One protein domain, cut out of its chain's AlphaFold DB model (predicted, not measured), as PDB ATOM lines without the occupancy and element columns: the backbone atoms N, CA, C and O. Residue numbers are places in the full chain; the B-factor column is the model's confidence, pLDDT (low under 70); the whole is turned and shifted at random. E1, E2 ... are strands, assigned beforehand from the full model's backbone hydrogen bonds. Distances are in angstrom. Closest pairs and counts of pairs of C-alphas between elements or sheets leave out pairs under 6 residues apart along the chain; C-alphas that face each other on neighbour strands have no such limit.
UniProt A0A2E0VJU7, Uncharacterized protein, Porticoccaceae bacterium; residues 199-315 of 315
ATOM      1  N   VAL A 199     158.692 195.162 168.226       86.88
ATOM      2  CA  VAL A 199     159.108 194.778 166.873       86.88
ATOM      3  C   VAL A 199     157.980 194.056 166.145       86.88
ATOM      4  O   VAL A 199     157.396 193.091 166.649       86.88
ATOM      5  N   TRP A 200     157.728 194.480 164.914       91.94
ATOM      6  CA  TRP A 200     156.725 193.938 164.009       91.94
ATOM      7  C   TRP A 200     157.368 193.541 162.683       91.94
ATOM      8  O   TRP A 200     158.248 194.234 162.180       91.94
ATOM      9  N   MET A 201     156.889 192.453 162.088       88.19
ATOM     10  CA  MET A 201     157.198 192.105 160.704       88.19
ATOM     11  C   MET A 201     156.112 192.667 159.793       88.19
ATOM     12  O   MET A 201     154.942 192.313 159.961       88.19
ATOM     13  N   VAL A 202     156.489 193.506 158.828       91.31
ATOM     14  CA  VAL A 202     155.588 194.010 157.787       91.31
ATOM     15  C   VAL A 202     155.724 193.139 156.554       91.31
ATOM     16  O   VAL A 202     156.774 193.097 155.925       91.31
ATOM     17  N   SER A 203     154.646 192.455 156.199       84.19
ATOM     18  CA  SER A 203     154.522 191.683 154.968       84.19
ATOM     19  C   SER A 203     153.779 192.511 153.942       84.19
ATOM     20  O   SER A 203     152.550 192.570 153.928       84.19
ATOM     21  N   ASN A 204     154.534 193.167 153.075       83.62
ATOM     22  CA  ASN A 204     153.954 193.963 152.025       83.62
ATOM     23  C   ASN A 204     153.588 193.099 150.804       83.62
ATOM     24  O   ASN A 204     154.444 192.449 150.193       83.62
ATOM     25  N   PHE A 205     152.322 193.131 150.391       82.62
ATOM     26  CA  PHE A 205     151.817 192.321 149.281       82.62
ATOM     27  C   PHE A 205     152.168 192.925 147.911       82.62
ATOM     28  O   PHE A 205     152.708 194.035 147.844       82.62
ATOM     29  N   PRO A 206     151.911 192.220 146.791       82.50
ATOM     30  CA  PRO A 206     152.034 192.822 145.472       82.50
ATOM     31  C   PRO A 206     151.163 194.077 145.367       82.50
ATOM     32  O   PRO A 206     149.995 194.068 145.754       82.50
ATOM     33  N   GLY A 207     151.744 195.152 144.849       80.00
ATOM     34  CA  GLY A 207     151.062 196.429 144.640       80.00
ATOM     35  C   GLY A 207     151.166 196.885 143.192       80.00
ATOM     36  O   GLY A 207     151.780 196.220 142.353       80.00
ATOM     37  N   THR A 208     150.597 198.045 142.897       81.12
ATOM     38  CA  THR A 208     150.670 198.633 141.553       81.12
ATOM     39  C   THR A 208     150.897 200.127 141.619       81.12
ATOM     40  O   THR A 208     150.321 200.811 142.466       81.12
ATOM     41  N   MET A 209     151.685 200.627 140.671       87.06
ATOM     42  CA  MET A 209     151.786 202.041 140.343       87.06
ATOM     43  C   MET A 209     151.245 202.254 138.929       87.06
ATOM     44  O   MET A 209     151.789 201.723 137.961       87.06
ATOM     45  N   VAL A 210     150.155 203.007 138.810       89.19
ATOM     46  CA  VAL A 210     149.467 203.277 137.544       89.19
ATOM     47  C   VAL A 210     149.713 204.722 137.144       89.19
ATOM     48  O   VAL A 210     149.224 205.626 137.809       89.19
ATOM     49  N   CYS A 211     150.438 204.933 136.049       90.56
ATOM     50  CA  CYS A 211     150.763 206.240 135.481       90.56
ATOM     51  C   CYS A 211     150.134 206.356 134.085       90.56
ATOM     52  O   CYS A 211     150.754 206.005 133.077       90.56
ATOM     53  N   GLY A 212     148.876 206.794 134.012       84.44
ATOM     54  CA  GLY A 212     148.120 206.814 132.754       84.44
ATOM     55  C   GLY A 212     148.027 205.413 132.117       84.44
ATOM     56  O   GLY A 212     147.431 204.527 132.724       84.44
ATOM     57  N   PRO A 213     148.591 205.174 130.912       85.00
ATOM     58  CA  PRO A 213     148.566 203.856 130.269       85.00
ATOM     59  C   PRO A 213     149.615 202.872 130.817       85.00
ATOM     60  O   PRO A 213     149.583 201.694 130.465       85.00
ATOM     61  N   MET A 214     150.576 203.333 131.625       89.00
ATOM     62  CA  MET A 214     151.636 202.486 132.174       89.00
ATOM     63  C   MET A 214     151.219 201.925 133.530       89.00
ATOM     64  O   MET A 214     150.731 202.656 134.387       89.00
ATOM     65  N   THR A 215     151.439 200.629 133.741       88.25
ATOM     66  CA  THR A 215     151.269 199.976 135.045       88.25
ATOM     67  C   THR A 215     152.571 199.289 135.420       88.25
ATOM     68  O   THR A 215     153.045 198.421 134.687       88.25
ATOM     69  N   LEU A 216     153.152 199.689 136.548       86.56
ATOM     70  CA  LEU A 216     154.353 199.090 137.110       86.56
ATOM     71  C   LEU A 216     153.955 198.221 138.313       86.56
ATOM     72  O   LEU A 216     153.335 198.734 139.251       86.56
ATOM     73  N   PRO A 217     154.279 196.916 138.312       84.31
ATOM     74  CA  PRO A 217     154.030 196.058 139.460       84.31
ATOM     75  C   PRO A 217     155.043 196.343 140.572       84.31
ATOM     76  O   PRO A 217     156.237 196.496 140.320       84.31
ATOM     77  N   LEU A 218     154.568 196.357 141.814       81.25
ATOM     78  CA  LEU A 218     155.407 196.380 143.006       81.25
ATOM     79  C   LEU A 218     155.540 194.947 143.516       81.25
ATOM     80  O   LEU A 218     154.534 194.296 143.809       81.25
ATOM     81  N   ALA A 219     156.773 194.449 143.594       80.06
ATOM     82  CA  ALA A 219     157.045 193.116 144.113       80.06
ATOM     83  C   ALA A 219     156.675 193.028 145.607       80.06
ATOM     84  O   ALA A 219     156.807 194.022 146.320       80.06
ATOM     85  N   PRO A 220     156.223 191.864 146.101       83.38
ATOM     86  CA  PRO A 220     156.040 191.662 147.534       83.38
ATOM     87  C   PRO A 220     157.385 191.778 148.273       83.38
ATOM     88  O   PRO A 220     158.428 191.426 147.723       83.38
ATOM     89  N   SER A 221     157.357 192.263 149.515       82.19
ATOM     90  CA  SER A 221     158.541 192.388 150.377       82.19
ATOM     91  C   SER A 221     158.188 192.121 151.837       82.19
ATOM     92  O   SER A 221     157.021 192.206 152.218       82.19
ATOM     93  N   GLN A 222     159.195 191.791 152.645       83.38
ATOM     94  CA  GLN A 222     159.062 191.714 154.094       83.38
ATOM     95  C   GLN A 222     160.141 192.554 154.758       83.38
ATOM     96  O   GLN A 222     161.320 192.403 154.436       83.38
ATOM     97  N   GLU A 223     159.730 193.417 155.679       83.69
ATOM     98  CA  GLU A 223     160.606 194.372 156.352       83.69
ATOM     99  C   GLU A 223     160.227 194.445 157.839       83.69
ATOM    100  O   GLU A 223     159.042 194.566 158.167       83.69
ATOM    101  N   PRO A 224     161.196 194.343 158.767       84.88
ATOM    102  CA  PRO A 224     160.919 194.569 160.174       84.88
ATOM    103  C   PRO A 224     160.715 196.064 160.434       84.88
ATOM    104  O   PRO A 224     161.327 196.906 159.786       84.88
ATOM    105  N   GLY A 225     159.925 196.403 161.443       88.00
ATOM    106  CA  GLY A 225     159.883 197.754 161.988       88.00
ATOM    107  C   GLY A 225     159.453 197.758 163.444       88.00
ATOM    108  O   GLY A 225     159.149 196.716 164.023       88.00
ATOM    109  N   ILE A 226     159.477 198.932 164.054       88.94
ATOM    110  CA  ILE A 226     159.209 199.111 165.478       88.94
ATOM    111  C   ILE A 226     158.003 200.025 165.629       88.94
ATOM    112  O   ILE A 226     157.960 201.109 165.047       88.94
ATOM    113  N   LEU A 227     157.034 199.591 166.432       94.69
ATOM    114  CA  LEU A 227     155.933 200.430 166.883       94.69
ATOM    115  C   LEU A 227     156.231 200.942 168.285       94.69
ATOM    116  O   LEU A 227     156.550 200.152 169.167       94.69
ATOM    117  N   THR A 228     156.087 202.248 168.486       90.75
ATOM    118  CA  THR A 228     156.123 202.902 169.802       90.75
ATOM    119  C   THR A 228     154.800 203.602 170.063       90.75
ATOM    120  O   THR A 228     154.231 204.227 169.160       90.75
ATOM    121  N   LEU A 229     154.288 203.493 171.287       92.62
ATOM    122  CA  LEU A 229     153.005 204.083 171.648       92.62
ATOM    123  C   LEU A 229     153.197 205.472 172.257       92.62
ATOM    124  O   LEU A 229     154.099 205.724 173.054       92.62
ATOM    125  N   ARG A 230     152.311 206.395 171.892       89.62
ATOM    126  CA  ARG A 230     152.166 207.715 172.511       89.62
ATOM    127  C   ARG A 230     150.709 207.992 172.802       89.62
ATOM    128  O   ARG A 230     149.824 207.314 172.284       89.62
ATOM    129  N   ASP A 231     150.475 208.986 173.654       89.12
ATOM    130  CA  ASP A 231     149.131 209.432 174.009       89.12
ATOM    131  C   ASP A 231     148.252 208.237 174.427       89.12
ATOM    132  O   ASP A 231     147.162 208.048 173.913       89.12
ATOM    133  N   CYS A 232     148.785 207.346 175.272       87.94
ATOM    134  CA  CYS A 232     148.134 206.100 175.715       87.94
ATOM    135  C   CYS A 232     147.629 205.196 174.578       87.94
ATOM    136  O   CYS A 232     146.604 204.539 174.714       87.94
ATOM    137  N   GLY A 233     148.319 205.165 173.439       88.94
ATOM    138  CA  GLY A 233     147.928 204.343 172.295       88.94
ATOM    139  C   GLY A 233     147.000 205.040 171.303       88.94
ATOM    140  O   GLY A 233     146.684 204.448 170.274       88.94
ATOM    141  N   TRP A 234     146.610 206.297 171.538       89.44
ATOM    142  CA  TRP A 234     145.923 207.114 170.528       89.44
ATOM    143  C   TRP A 234     146.830 207.471 169.352       89.44
ATOM    144  O   TRP A 234     146.346 207.647 168.231       89.44
ATOM    145  N   THR A 235     148.139 207.534 169.599       93.38
ATOM    146  CA  THR A 235     149.160 207.774 168.583       93.38
ATOM    147  C   THR A 235     150.147 206.611 168.576       93.38
ATOM    148  O   THR A 235     150.690 206.244 169.616       93.38
ATOM    149  N   VAL A 236     150.425 206.052 167.402       94.44
ATOM    150  CA  VAL A 236     151.452 205.021 167.202       94.44
ATOM    151  C   VAL A 236     152.501 205.572 166.250       94.44
ATOM    152  O   VAL A 236     152.153 206.056 165.172       94.44
ATOM    153  N   LEU A 237     153.777 205.515 166.634       92.44
ATOM    154  CA  LEU A 237     154.877 205.825 165.723       92.44
ATOM    155  C   LEU A 237     155.528 204.543 165.243       92.44
ATOM    156  O   LEU A 237     155.986 203.733 166.046       92.44
ATOM    157  N   GLY A 238     155.569 204.412 163.929       89.62
ATOM    158  CA  GLY A 238     156.247 203.366 163.202       89.62
ATOM    159  C   GLY A 238     157.599 203.821 162.684       89.62
ATOM    160  O   GLY A 238     157.655 204.781 161.918       89.62
ATOM    161  N   SER A 239     158.666 203.118 163.046       86.25
ATOM    162  CA  SER A 239     160.017 203.357 162.529       86.25
ATOM    163  C   SER A 239     160.613 202.087 161.922       86.25
ATOM    164  O   SER A 239     160.182 200.971 162.214       86.25
ATOM    165  N   GLY A 240     161.598 202.247 161.035       74.44
ATOM    166  CA  GLY A 240     162.310 201.118 160.422       74.44
ATOM    167  C   GLY A 240     161.581 200.424 159.269       74.44
ATOM    168  O   GLY A 240     162.155 199.532 158.664       74.44
ATOM    169  N   PHE A 241     160.378 200.874 158.894       71.81
ATOM    170  CA  PHE A 241     159.621 200.348 157.746       71.81
ATOM    171  C   PHE A 241     160.224 200.690 156.366       71.81
ATOM    172  O   PHE A 241     159.588 200.425 155.352       71.81
ATOM    173  N   SER A 242     161.394 201.341 156.331       64.75
ATOM    174  CA  SER A 242     162.289 201.556 155.182       64.75
ATOM    175  C   SER A 242     163.483 202.414 155.640       64.75
ATOM    176  O   SER A 242     163.314 203.280 156.501       64.75
ATOM    177  N   GLU A 243     164.683 202.194 155.088       53.75
ATOM    178  CA  GLU A 243     165.923 202.882 155.508       53.75
ATOM    179  C   GLU A 243     165.901 204.407 155.269       53.75
ATOM    180  O   GLU A 243     166.578 205.142 155.985       53.75
ATOM    181  N   ASP A 244     165.072 204.889 154.332       59.16
ATOM    182  CA  ASP A 244     165.044 206.294 153.884       59.16
ATOM    183  C   ASP A 244     163.695 207.003 154.124       59.16
ATOM    184  O   ASP A 244     163.447 208.094 153.602       59.16
ATOM    185  N   THR A 245     162.789 206.393 154.892       63.19
ATOM    186  CA  THR A 245     161.434 206.932 155.098       63.19
ATOM    187  C   THR A 245     161.303 207.571 156.479       63.19
ATOM    188  O   THR A 245     161.784 207.033 157.473       63.19
ATOM    189  N   ALA A 246     160.650 208.735 156.547       73.50
ATOM    190  CA  ALA A 246     160.327 209.376 157.818       73.50
ATOM    191  C   ALA A 246     159.422 208.482 158.679       73.50
ATOM    192  O   ALA A 246     158.635 207.697 158.144       73.50
ATOM    193  N   ASP A 247     159.499 208.650 160.001       81.38
ATOM    194  CA  ASP A 247     158.642 207.926 160.940       81.38
ATOM    195  C   ASP A 247     157.161 208.061 160.550       81.38
ATOM    196  O   ASP A 247     156.638 209.162 160.336       81.38
ATOM    197  N   LEU A 248     156.474 206.924 160.485       88.62
ATOM    198  CA  LEU A 248     155.050 206.851 160.209       88.62
ATOM    199  C   LEU A 248     154.277 207.179 161.486       88.62
ATOM    200  O   LEU A 248     154.306 206.415 162.446       88.62
ATOM    201  N   ILE A 249     153.552 208.296 161.495       90.06
ATOM    202  CA  ILE A 249     152.685 208.669 162.616       90.06
ATOM    203  C   ILE A 249     151.254 208.249 162.297       90.06
ATOM    204  O   ILE A 249     150.615 208.823 161.414       90.06
ATOM    205  N   MET A 250     150.740 207.292 163.060       94.88
ATOM    206  CA  MET A 250     149.379 206.779 162.960       94.88
ATOM    207  C   MET A 250     148.540 207.278 164.134       94.88
ATOM    208  O   MET A 250     148.996 207.266 165.276       94.88
ATOM    209  N   LYS A 251     147.298 207.689 163.873       94.06
ATOM    210  CA  LYS A 251     146.345 208.136 164.899       94.06
ATOM    211  C   LYS A 251     145.078 207.301 164.867       94.06
ATOM    212  O   LYS A 251     144.547 207.064 163.779       94.06
ATOM    213  N   ALA A 252     144.590 206.895 166.036       92.75
ATOM    214  CA  ALA A 252     143.322 206.188 166.145       92.75
ATOM    215  C   ALA A 252     142.191 207.079 165.609       92.75
ATOM    216  O   ALA A 252     142.118 208.271 165.910       92.75
ATOM    217  N   SER A 253     141.336 206.507 164.763       91.69
ATOM    218  CA  SER A 253     140.224 207.229 164.132       91.69
ATOM    219  C   SER A 253     139.018 207.385 165.063       91.69
ATOM    220  O   SER A 253     138.191 208.267 164.845       91.69
ATOM    221  N   ASP A 254     138.911 206.533 166.082       85.88
ATOM    222  CA  ASP A 254     137.812 206.486 167.043       85.88
ATOM    223  C   ASP A 254     138.259 205.818 168.361       85.88
ATOM    224  O   ASP A 254     139.403 205.389 168.502       85.88
ATOM    225  N   GLN A 255     137.346 205.732 169.333       85.81
ATOM    226  CA  GLN A 255     137.592 205.138 170.657       85.81
ATOM    227  C   GLN A 255     137.783 203.619 170.648       85.81
ATOM    228  O   GLN A 255     138.317 203.076 171.612       85.81
ATOM    229  N   THR A 256     137.379 202.926 169.582       88.56
ATOM    230  CA  THR A 256     137.556 201.470 169.499       88.56
ATOM    231  C   THR A 256     139.018 201.111 169.269       88.56
ATOM    232  O   THR A 256     139.446 200.021 169.630       88.56
ATOM    233  N   GLY A 257     139.794 202.003 168.638       86.50
ATOM    234  CA  GLY A 257     141.165 201.705 168.219       86.50
ATOM    235  C   GLY A 257     141.247 200.637 167.119       86.50
ATOM    236  O   GLY A 257     142.328 200.218 166.723       86.50
ATOM    237  N   SER A 258     140.112 200.223 166.547       80.56
ATOM    238  CA  SER A 258     140.085 199.273 165.431       80.56
ATOM    239  C   SER A 258     140.656 199.863 164.139       80.56
ATOM    240  O   SER A 258     141.042 199.116 163.238       80.56
ATOM    241  N   ARG A 259     140.745 201.197 164.037       91.00
ATOM    242  CA  ARG A 259     141.278 201.895 162.868       91.00
ATOM    243  C   ARG A 259     142.278 202.974 163.246       91.00
ATOM    244  O   ARG A 259     141.980 203.834 164.072       91.00
ATOM    245  N   TYR A 260     143.419 202.979 162.560       95.50
ATOM    246  CA  TYR A 260     144.373 204.084 162.601       95.50
ATOM    247  C   TYR A 260     144.601 204.651 161.204       95.50
ATOM    248  O   TYR A 260     144.593 203.921 160.215       95.50
ATOM    249  N   THR A 261     144.841 205.953 161.119       92.62
ATOM    250  CA  THR A 261     145.193 206.633 159.868       92.62
ATOM    251  C   THR A 261     146.437 207.476 160.064       92.62
ATOM    252  O   THR A 261     146.602 208.101 161.115       92.62
ATOM    253  N   GLY A 262     147.284 207.532 159.048       90.12
ATOM    254  CA  GLY A 262     148.497 208.334 159.067       90.12
ATOM    255  C   GLY A 262     148.963 208.652 157.663       90.12
ATOM    256  O   GLY A 262     148.455 208.113 156.683       90.12
ATOM    257  N   ALA A 263     149.928 209.552 157.564       85.50
ATOM    258  CA  ALA A 263     150.517 209.908 156.290       85.50
ATOM    259  C   ALA A 263     152.007 210.167 156.460       85.50
ATOM    260  O   ALA A 263     152.423 210.785 157.440       85.50
ATOM    261  N   VAL A 264     152.789 209.745 155.472       82.88
ATOM    262  CA  VAL A 264     154.190 210.143 155.336       82.88
ATOM    263  C   VAL A 264     154.322 210.976 154.074       82.88
ATOM    264  O   VAL A 264     153.890 210.579 152.991       82.88
ATOM    265  N   GLY A 265     154.878 212.172 154.239       75.00
ATOM    266  CA  GLY A 265     155.168 213.091 153.150       75.00
ATOM    267  C   GLY A 265     156.646 213.074 152.774       75.00
ATOM    268  O   GLY A 265     157.505 212.753 153.590       75.00
ATOM    269  N   GLY A 266     156.943 213.482 151.549       72.38
ATOM    270  CA  GLY A 266     158.293 213.707 151.048       72.38
ATOM    271  C   GLY A 266     158.258 214.578 149.799       72.38
ATOM    272  O   GLY A 266     157.197 215.055 149.398       72.38
ATOM    273  N   ALA A 267     159.409 214.785 149.171       67.69
ATOM    274  CA  ALA A 267     159.468 215.381 147.846       67.69
ATOM    275  C   ALA A 267     160.424 214.587 146.958       67.69
ATOM    276  O   ALA A 267     161.553 214.318 147.362       67.69
ATOM    277  N   GLN A 268     159.986 214.255 145.746       63.59
ATOM    278  CA  GLN A 268     160.838 213.686 144.703       63.59
ATOM    279  C   GLN A 268     160.946 214.713 143.577       63.59
ATOM    280  O   GLN A 268     159.933 215.207 143.087       63.59
ATOM    281  N   ASP A 269     162.171 215.112 143.231       73.94
ATOM    282  CA  ASP A 269     162.439 216.176 142.249       73.94
ATOM    283  C   ASP A 269     161.678 217.492 142.528       73.94
ATOM    284  O   ASP A 269     161.251 218.201 141.617       73.94
ATOM    285  N   GLY A 270     161.481 217.818 143.811       71.75
ATOM    286  CA  GLY A 270     160.758 219.017 144.252       71.75
ATOM    287  C   GLY A 270     159.230 218.913 144.203       71.75
ATOM    288  O   GLY A 270     158.554 219.882 144.547       71.75
ATOM    289  N   ILE A 271     158.673 217.760 143.820       71.00
ATOM    290  CA  ILE A 271     157.228 217.513 143.822       71.00
ATOM    291  C   ILE A 271     156.842 216.853 145.142       71.00
ATOM    292  O   ILE A 271     157.384 215.791 145.454       71.00
ATOM    293  N   PRO A 272     155.917 217.445 145.921       71.88
ATOM    294  CA  PRO A 272     155.465 216.838 147.158       71.88
ATOM    295  C   PRO A 272     154.749 215.522 146.855       71.88
ATOM    296  O   PRO A 272     153.832 215.462 146.038       71.88
ATOM    297  N   MET A 273     155.167 214.474 147.546       77.69
ATOM    298  CA  MET A 273     154.530 213.169 147.543       77.69
ATOM    299  C   MET A 273     153.977 212.913 148.931       77.69
ATOM    300  O   MET A 273     154.611 213.231 149.934       77.69
ATOM    301  N   THR A 274     152.774 212.365 149.004       84.12
ATOM    302  CA  THR A 274     152.178 211.948 150.270       84.12
ATOM    303  C   THR A 274     151.653 210.541 150.109       84.12
ATOM    304  O   THR A 274     150.893 210.254 149.184       84.12
ATOM    305  N   ILE A 275     152.084 209.665 151.005       86.94
ATOM    306  CA  ILE A 275     151.589 208.304 151.121       86.94
ATOM    307  C   ILE A 275     150.652 208.293 152.319       86.94
ATOM    308  O   ILE A 275     151.066 208.578 153.441       86.94
ATOM    309  N   GLN A 276     149.385 208.023 152.054       88.19
ATOM    310  CA  GLN A 276     148.352 207.809 153.053       88.19
ATOM    311  C   GLN A 276     148.385 206.348 153.478       88.19
ATOM    312  O   GLN A 276     148.516 205.468 152.631       88.19
ATOM    313  N   PHE A 277     148.233 206.105 154.771       93.62
ATOM    314  CA  PHE A 277     148.183 204.783 155.369       93.62
ATOM    315  C   PHE A 277     146.890 204.633 156.160       93.62
ATOM    316  O   PHE A 277     146.501 205.524 156.923       93.62
ATOM    317  N   GLU A 278     146.262 203.472 156.026       93.00
ATOM    318  CA  GLU A 278     145.141 203.066 156.862       93.00
ATOM    319  C   GLU A 278     145.441 201.713 157.489       93.00
ATOM    320  O   GLU A 278     145.821 200.773 156.797       93.00
ATOM    321  N   TRP A 279     145.253 201.603 158.797       95.62
ATOM    322  CA  TRP A 279     145.366 200.357 159.542       95.62
ATOM    323  C   TRP A 279     144.002 199.932 160.037       95.62
ATOM    324  O   TRP A 279     143.248 200.739 160.577       95.62
ATOM    325  N   ARG A 280     143.733 198.637 159.914       88.12
ATOM    326  CA  ARG A 280     142.684 197.922 160.629       88.12
ATOM    327  C   ARG A 280     143.354 196.988 161.622       88.12
ATOM    328  O   ARG A 280     143.979 196.001 161.222       88.12
ATOM    329  N   VAL A 281     143.248 197.332 162.898       89.81
ATOM    330  CA  VAL A 281     143.798 196.551 164.004       89.81
ATOM    331  C   VAL A 281     142.818 195.425 164.288       89.81
ATOM    332  O   VAL A 281     141.662 195.670 164.627       89.81
ATOM    333  N   GLN A 282     143.257 194.189 164.067       79.38
ATOM    334  CA  GLN A 282     142.416 193.006 164.256       79.38
ATOM    335  C   GLN A 282     142.614 192.430 165.657       79.38
ATOM    336  O   GLN A 282     141.656 192.029 166.311       79.38
ATOM    337  N   THR A 283     143.863 192.432 166.123       84.12
ATOM    338  CA  THR A 283     144.259 192.134 167.500       84.12
ATOM    339  C   THR A 283     145.390 193.075 167.912       84.12
ATOM    340  O   THR A 283     145.972 193.767 167.077       84.12
ATOM    341  N   ASP A 284     145.763 193.063 169.190       89.12
ATOM    342  CA  ASP A 284     146.933 193.795 169.692       89.12
ATOM    343  C   ASP A 284     148.261 193.339 169.042       89.12
ATOM    344  O   ASP A 284     149.266 194.041 169.121       89.12
ATOM    345  N   SER A 285     148.273 192.184 168.369       85.19
ATOM    346  CA  SER A 285     149.439 191.563 167.736       85.19
ATOM    347  C   SER A 285     149.331 191.408 166.213       85.19
ATOM    348  O   SER A 285     150.230 190.817 165.609       85.19
ATOM    349  N   HIS A 286     148.240 191.868 165.588       82.25
ATOM    350  CA  HIS A 286     148.010 191.713 164.151       82.25
ATOM    351  C   HIS A 286     147.225 192.886 163.546       82.25
ATOM    352  O   HIS A 286     146.133 193.243 164.004       82.25
ATOM    353  N   ILE A 287     147.776 193.457 162.474       91.75
ATOM    354  CA  ILE A 287     147.223 194.607 161.755       91.75
ATOM    355  C   ILE A 287     147.170 194.277 160.265       91.75
ATOM    356  O   ILE A 287     148.154 193.825 159.687       91.75
ATOM    357  N   SER A 288     146.044 194.578 159.627       86.81
ATOM    358  CA  SER A 288     145.962 194.677 158.165       86.81
ATOM    359  C   SER A 288     146.003 196.145 157.767       86.81
ATOM    360  O   SER A 288     145.246 196.939 158.330       86.81
ATOM    361  N   GLY A 289     146.849 196.509 156.813       91.06
ATOM    362  CA  GLY A 289     147.020 197.887 156.389       91.06
ATOM    363  C   GLY A 289     146.967 198.062 154.880       91.06
ATOM    364  O   GLY A 289     147.246 197.149 154.107       91.06
ATOM    365  N   SER A 290     146.627 199.275 154.472       86.44
ATOM    366  CA  SER A 290     146.707 199.719 153.090       86.44
ATOM    367  C   SER A 290     147.501 201.012 153.014       86.44
ATOM    368  O   SER A 290     147.582 201.779 153.982       86.44
ATOM    369  N   LEU A 291     148.138 201.234 151.871       91.56
ATOM    370  CA  LEU A 291     148.732 202.512 151.526       91.56
ATOM    371  C   LEU A 291     148.242 202.978 150.159       91.56
ATOM    372  O   LEU A 291     148.056 202.179 149.236       91.56
ATOM    373  N   TYR A 292     148.060 204.287 150.042       88.25
ATOM    374  CA  TYR A 292     147.636 204.973 148.832       88.25
ATOM    375  C   TYR A 292     148.484 206.225 148.636       88.25
ATOM    376  O   TYR A 292     148.703 206.993 149.570       88.25
ATOM    377  N   SER A 293     148.944 206.466 147.416       88.44
ATOM    378  CA  SER A 293     149.613 207.713 147.065       88.44
ATOM    379  C   SER A 293     149.219 208.145 145.668       88.44
ATOM    380  O   SER A 293     149.072 207.320 144.769       88.44
ATOM    381  N   GLU A 294     149.088 209.449 145.487       89.12
ATOM    382  CA  GLU A 294     148.821 210.064 144.200       89.12
ATOM    383  C   GLU A 294     149.835 211.182 143.985       89.12
ATOM    384  O   GLU A 294     149.963 212.092 144.807       89.12
ATOM    385  N   VAL A 295     150.584 211.098 142.889       85.44
ATOM    386  CA  VAL A 295     151.585 212.096 142.508       85.44
ATOM    387  C   VAL A 295     151.353 212.510 141.068       85.44
ATOM    388  O   VAL A 295     151.119 211.674 140.202       85.44
ATOM    389  N   THR A 296     151.417 213.810 140.790       83.38
ATOM    390  CA  THR A 296     151.321 214.328 139.421       83.38
ATOM    391  C   THR A 296     152.632 214.994 139.029       83.38
ATOM    392  O   THR A 296     153.039 215.977 139.647       83.38
ATOM    393  N   GLN A 297     153.279 214.486 137.978       80.00
ATOM    394  CA  GLN A 297     154.530 215.021 137.437       80.00
ATOM    395  C   GLN A 297     154.408 215.188 135.920       80.00
ATOM    396  O   GLN A 297     153.970 214.285 135.216       80.00
ATOM    397  N   GLN A 298     154.777 216.369 135.404       83.81
ATOM    398  CA  GLN A 298     154.769 216.678 133.962       83.81
ATOM    399  C   GLN A 298     153.418 216.399 133.261       83.81
ATOM    400  O   GLN A 298     153.375 216.042 132.088       83.81
ATOM    401  N   GLY A 299     152.300 216.564 133.979       82.94
ATOM    402  CA  GLY A 299     150.953 216.304 133.454       82.94
ATOM    403  C   GLY A 299     150.530 214.829 133.456       82.94
ATOM    404  O   GLY A 299     149.458 214.518 132.945       82.94
ATOM    405  N   MET A 300     151.332 213.932 134.036       85.62
ATOM    406  CA  MET A 300     150.979 212.529 134.268       85.62
ATOM    407  C   MET A 300     150.718 212.297 135.754       85.62
ATOM    408  O   MET A 300     151.578 212.579 136.588       85.62
ATOM    409  N   THR A 301     149.537 211.773 136.079       88.00
ATOM    410  CA  THR A 301     149.186 211.343 137.436       88.00
ATOM    411  C   THR A 301     149.508 209.865 137.595       88.00
ATOM    412  O   THR A 301     149.029 209.029 136.826       88.00
ATOM    413  N   CYS A 302     150.335 209.564 138.590       88.69
ATOM    414  CA  CYS A 302     150.675 208.228 139.032       88.69
ATOM    415  C   CYS A 302     149.951 207.927 140.342       88.69
ATOM    416  O   CYS A 302     150.107 208.658 141.321       88.69
ATOM    417  N   VAL A 303     149.198 206.833 140.364       90.38
ATOM    418  CA  VAL A 303     148.521 206.327 141.558       90.38
ATOM    419  C   VAL A 303     149.219 205.055 142.011       90.38
ATOM    420  O   VAL A 303     149.294 204.082 141.263       90.38
ATOM    421  N   MET A 304     149.725 205.062 143.239       87.38
ATOM    422  CA  MET A 304     150.299 203.899 143.901       87.38
ATOM    423  C   MET A 304     149.313 203.366 144.935       87.38
ATOM    424  O   MET A 304     148.811 204.120 145.765       87.38
ATOM    425  N   SER A 305     149.076 202.059 144.919       83.88
ATOM    426  CA  SER A 305     148.323 201.376 145.973       83.88
ATOM    427  C   SER A 305     148.947 200.027 146.307       83.88
ATOM    428  O   SER A 305     149.481 199.333 145.429       83.88
ATOM    429  N   ARG A 306     148.917 199.677 147.594       88.31
ATOM    430  CA  ARG A 306     149.452 198.416 148.114       88.31
ATOM    431  C   ARG A 306     148.767 198.056 149.430       88.31
ATOM    432  O   ARG A 306     148.567 198.917 150.278       88.31
ATOM    433  N   GLU A 307     148.457 196.778 149.597       87.00
ATOM    434  CA  GLU A 307     148.023 196.204 150.874       87.00
ATOM    435  C   GLU A 307     149.218 195.542 151.573       87.00
ATOM    436  O   GLU A 307     150.171 195.095 150.923       87.00
ATOM    437  N   TYR A 308     149.168 195.458 152.895       88.44
ATOM    438  CA  TYR A 308     150.177 194.792 153.711       88.44
ATOM    439  C   TYR A 308     149.566 194.261 155.006       88.44
ATOM    440  O   TYR A 308     148.493 194.676 155.443       88.44
ATOM    441  N   GLU A 309     150.275 193.342 155.644       90.56
ATOM    442  CA  GLU A 309     149.973 192.888 156.998       90.56
ATOM    443  C   GLU A 309     151.154 193.165 157.917       90.56
ATOM    444  O   GLU A 309     152.306 193.191 157.488       90.56
ATOM    445  N   MET A 310     150.864 193.360 159.196       91.31
ATOM    446  CA  MET A 310     151.864 193.511 160.239       91.31
ATOM    447  C   MET A 310     151.576 192.490 161.331       91.31
ATOM    448  O   MET A 310     150.440 192.380 161.799       91.31
ATOM    449  N   SER A 311     152.607 191.765 161.754       86.06
ATOM    450  CA  SER A 311     152.515 190.810 162.862       86.06
ATOM    451  C   SER A 311     153.568 191.104 163.922       86.06
ATOM    452  O   SER A 311     154.735 191.318 163.595       86.06
ATOM    453  N   PHE A 312     153.160 191.115 165.189       86.06
ATOM    454  CA  PHE A 312     154.057 191.354 166.316       86.06
ATOM    455  C   PHE A 312     155.034 190.186 166.492       86.06
ATOM    456  O   PHE A 312     154.626 189.023 166.525       86.06
ATOM    457  N   THR A 313     156.321 190.497 166.637       81.69
ATOM    458  CA  THR A 313     157.403 189.502 166.742       81.69
ATOM    459  C   THR A 313     158.137 189.510 168.082       81.69
ATOM    460  O   THR A 313     158.876 188.569 168.365       81.69
ATOM    461  N   GLY A 314     157.914 190.515 168.932       78.12
ATOM    462  CA  GLY A 314     158.525 190.606 170.262       78.12
ATOM    463  C   GLY A 314     159.044 192.002 170.597       78.12
ATOM    464  O   GLY A 314     158.930 192.913 169.784       78.12
ATOM    465  N   ASN A 315     159.620 192.142 171.794       67.56
ATOM    466  CA  ASN A 315     160.276 193.364 172.277       67.56
ATOM    467  C   ASN A 315     161.790 193.192 172.325       67.56
ATOM    468  O   ASN A 315     162.230 192.084 172.710       67.56
TER     469      ASN A 315
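What this domain is: This is residues 199 to 315 of the 315 residues of an uncharacterized protein of Porticoccaceae bacterium (UniProt A0A2E0VJU7). The domain is a closed barrel of eight strands, and the hairpin E2 and E3 lengthens its wall at one end, beside E10. Round the ring run E1, E4, E5, E6, E7, E8, E9 and E10 and back to E1, with the neighbour pairs antiparallel. The printed part has 117 residues with ten named strands, E1 to E10 in chain order, and no named helix; the class is all strand. It is compact, with a radius of gyration of the C-alphas of 14.8 A, and elongated in outline, spanning 43 by 26 by 26 A.

Where its parts are: E1, residues 199 to 204, begins at C-alpha 199 (159.108, 194.778, 166.873). It runs on into E2, residues 207 to 211, at 54 degrees. E3, residues 214 to 218, runs on into E4, residues 221 to 230 and 27.7 A long, at 74 degrees. E5 is residues 235 to 239 and E6 residues 248 to 252. E7, residues 259 to 268, is 29.2 A long; E8, residues 271 to 283, 37.1 A; and E9, residues 286 to 297, 36.0 A. E10, the longest strand, residues 300 to 314, measures 42.8 A from C-alpha 300 (150.979, 212.529, 134.268) to C-alpha 314 (158.525, 190.606, 170.262) and bends by 50 degrees at residue 311.

How they stand to each other: E1 has E4 on one side, with N 202 and O 223 2.8 A apart, and E10 on the other side, with N 203 and O 309 2.8 A apart. E2 and E3 form a hairpin outside the ring, with N 209 and O 216 2.9 A apart. E10 is staggered: it pairs with E9 over residues 300 to 311, with E2 over 302 to 305 and with E1 over 308 to 314. N 210 of E2 is 2.8 A from O 303. E4 to E10 form a meander, each strand the antiparallel neighbour of the one before. Along it, pairs within hydrogen-bond range are N 228 and O 237 of E4 and E5, 2.9 A; N 236 and O 250 of E5 and E6, 2.8 A; N 251 and O 261 of E6 and E7, 2.9 A; N 264 and O 275 of E7 and E8, 2.9 A; N 278 and O 290 of E8 and E9, 3.0 A; and N 291 and O 306 of E9 and E10, 2.8 A. E3 and E7 are apart, as are E5 and E9.

The domain as a whole: The C-alphas of Gly 299 and Asn 315, the two farthest apart, are 46.0 A apart, while those of Val 199 and Asn 315 are 5.7 A apart. The printed part has no cut, and no link is long. The mean pLDDT of the printed part is 84.7; residues 242 to 245, 267 to 268 and 315 are under 70.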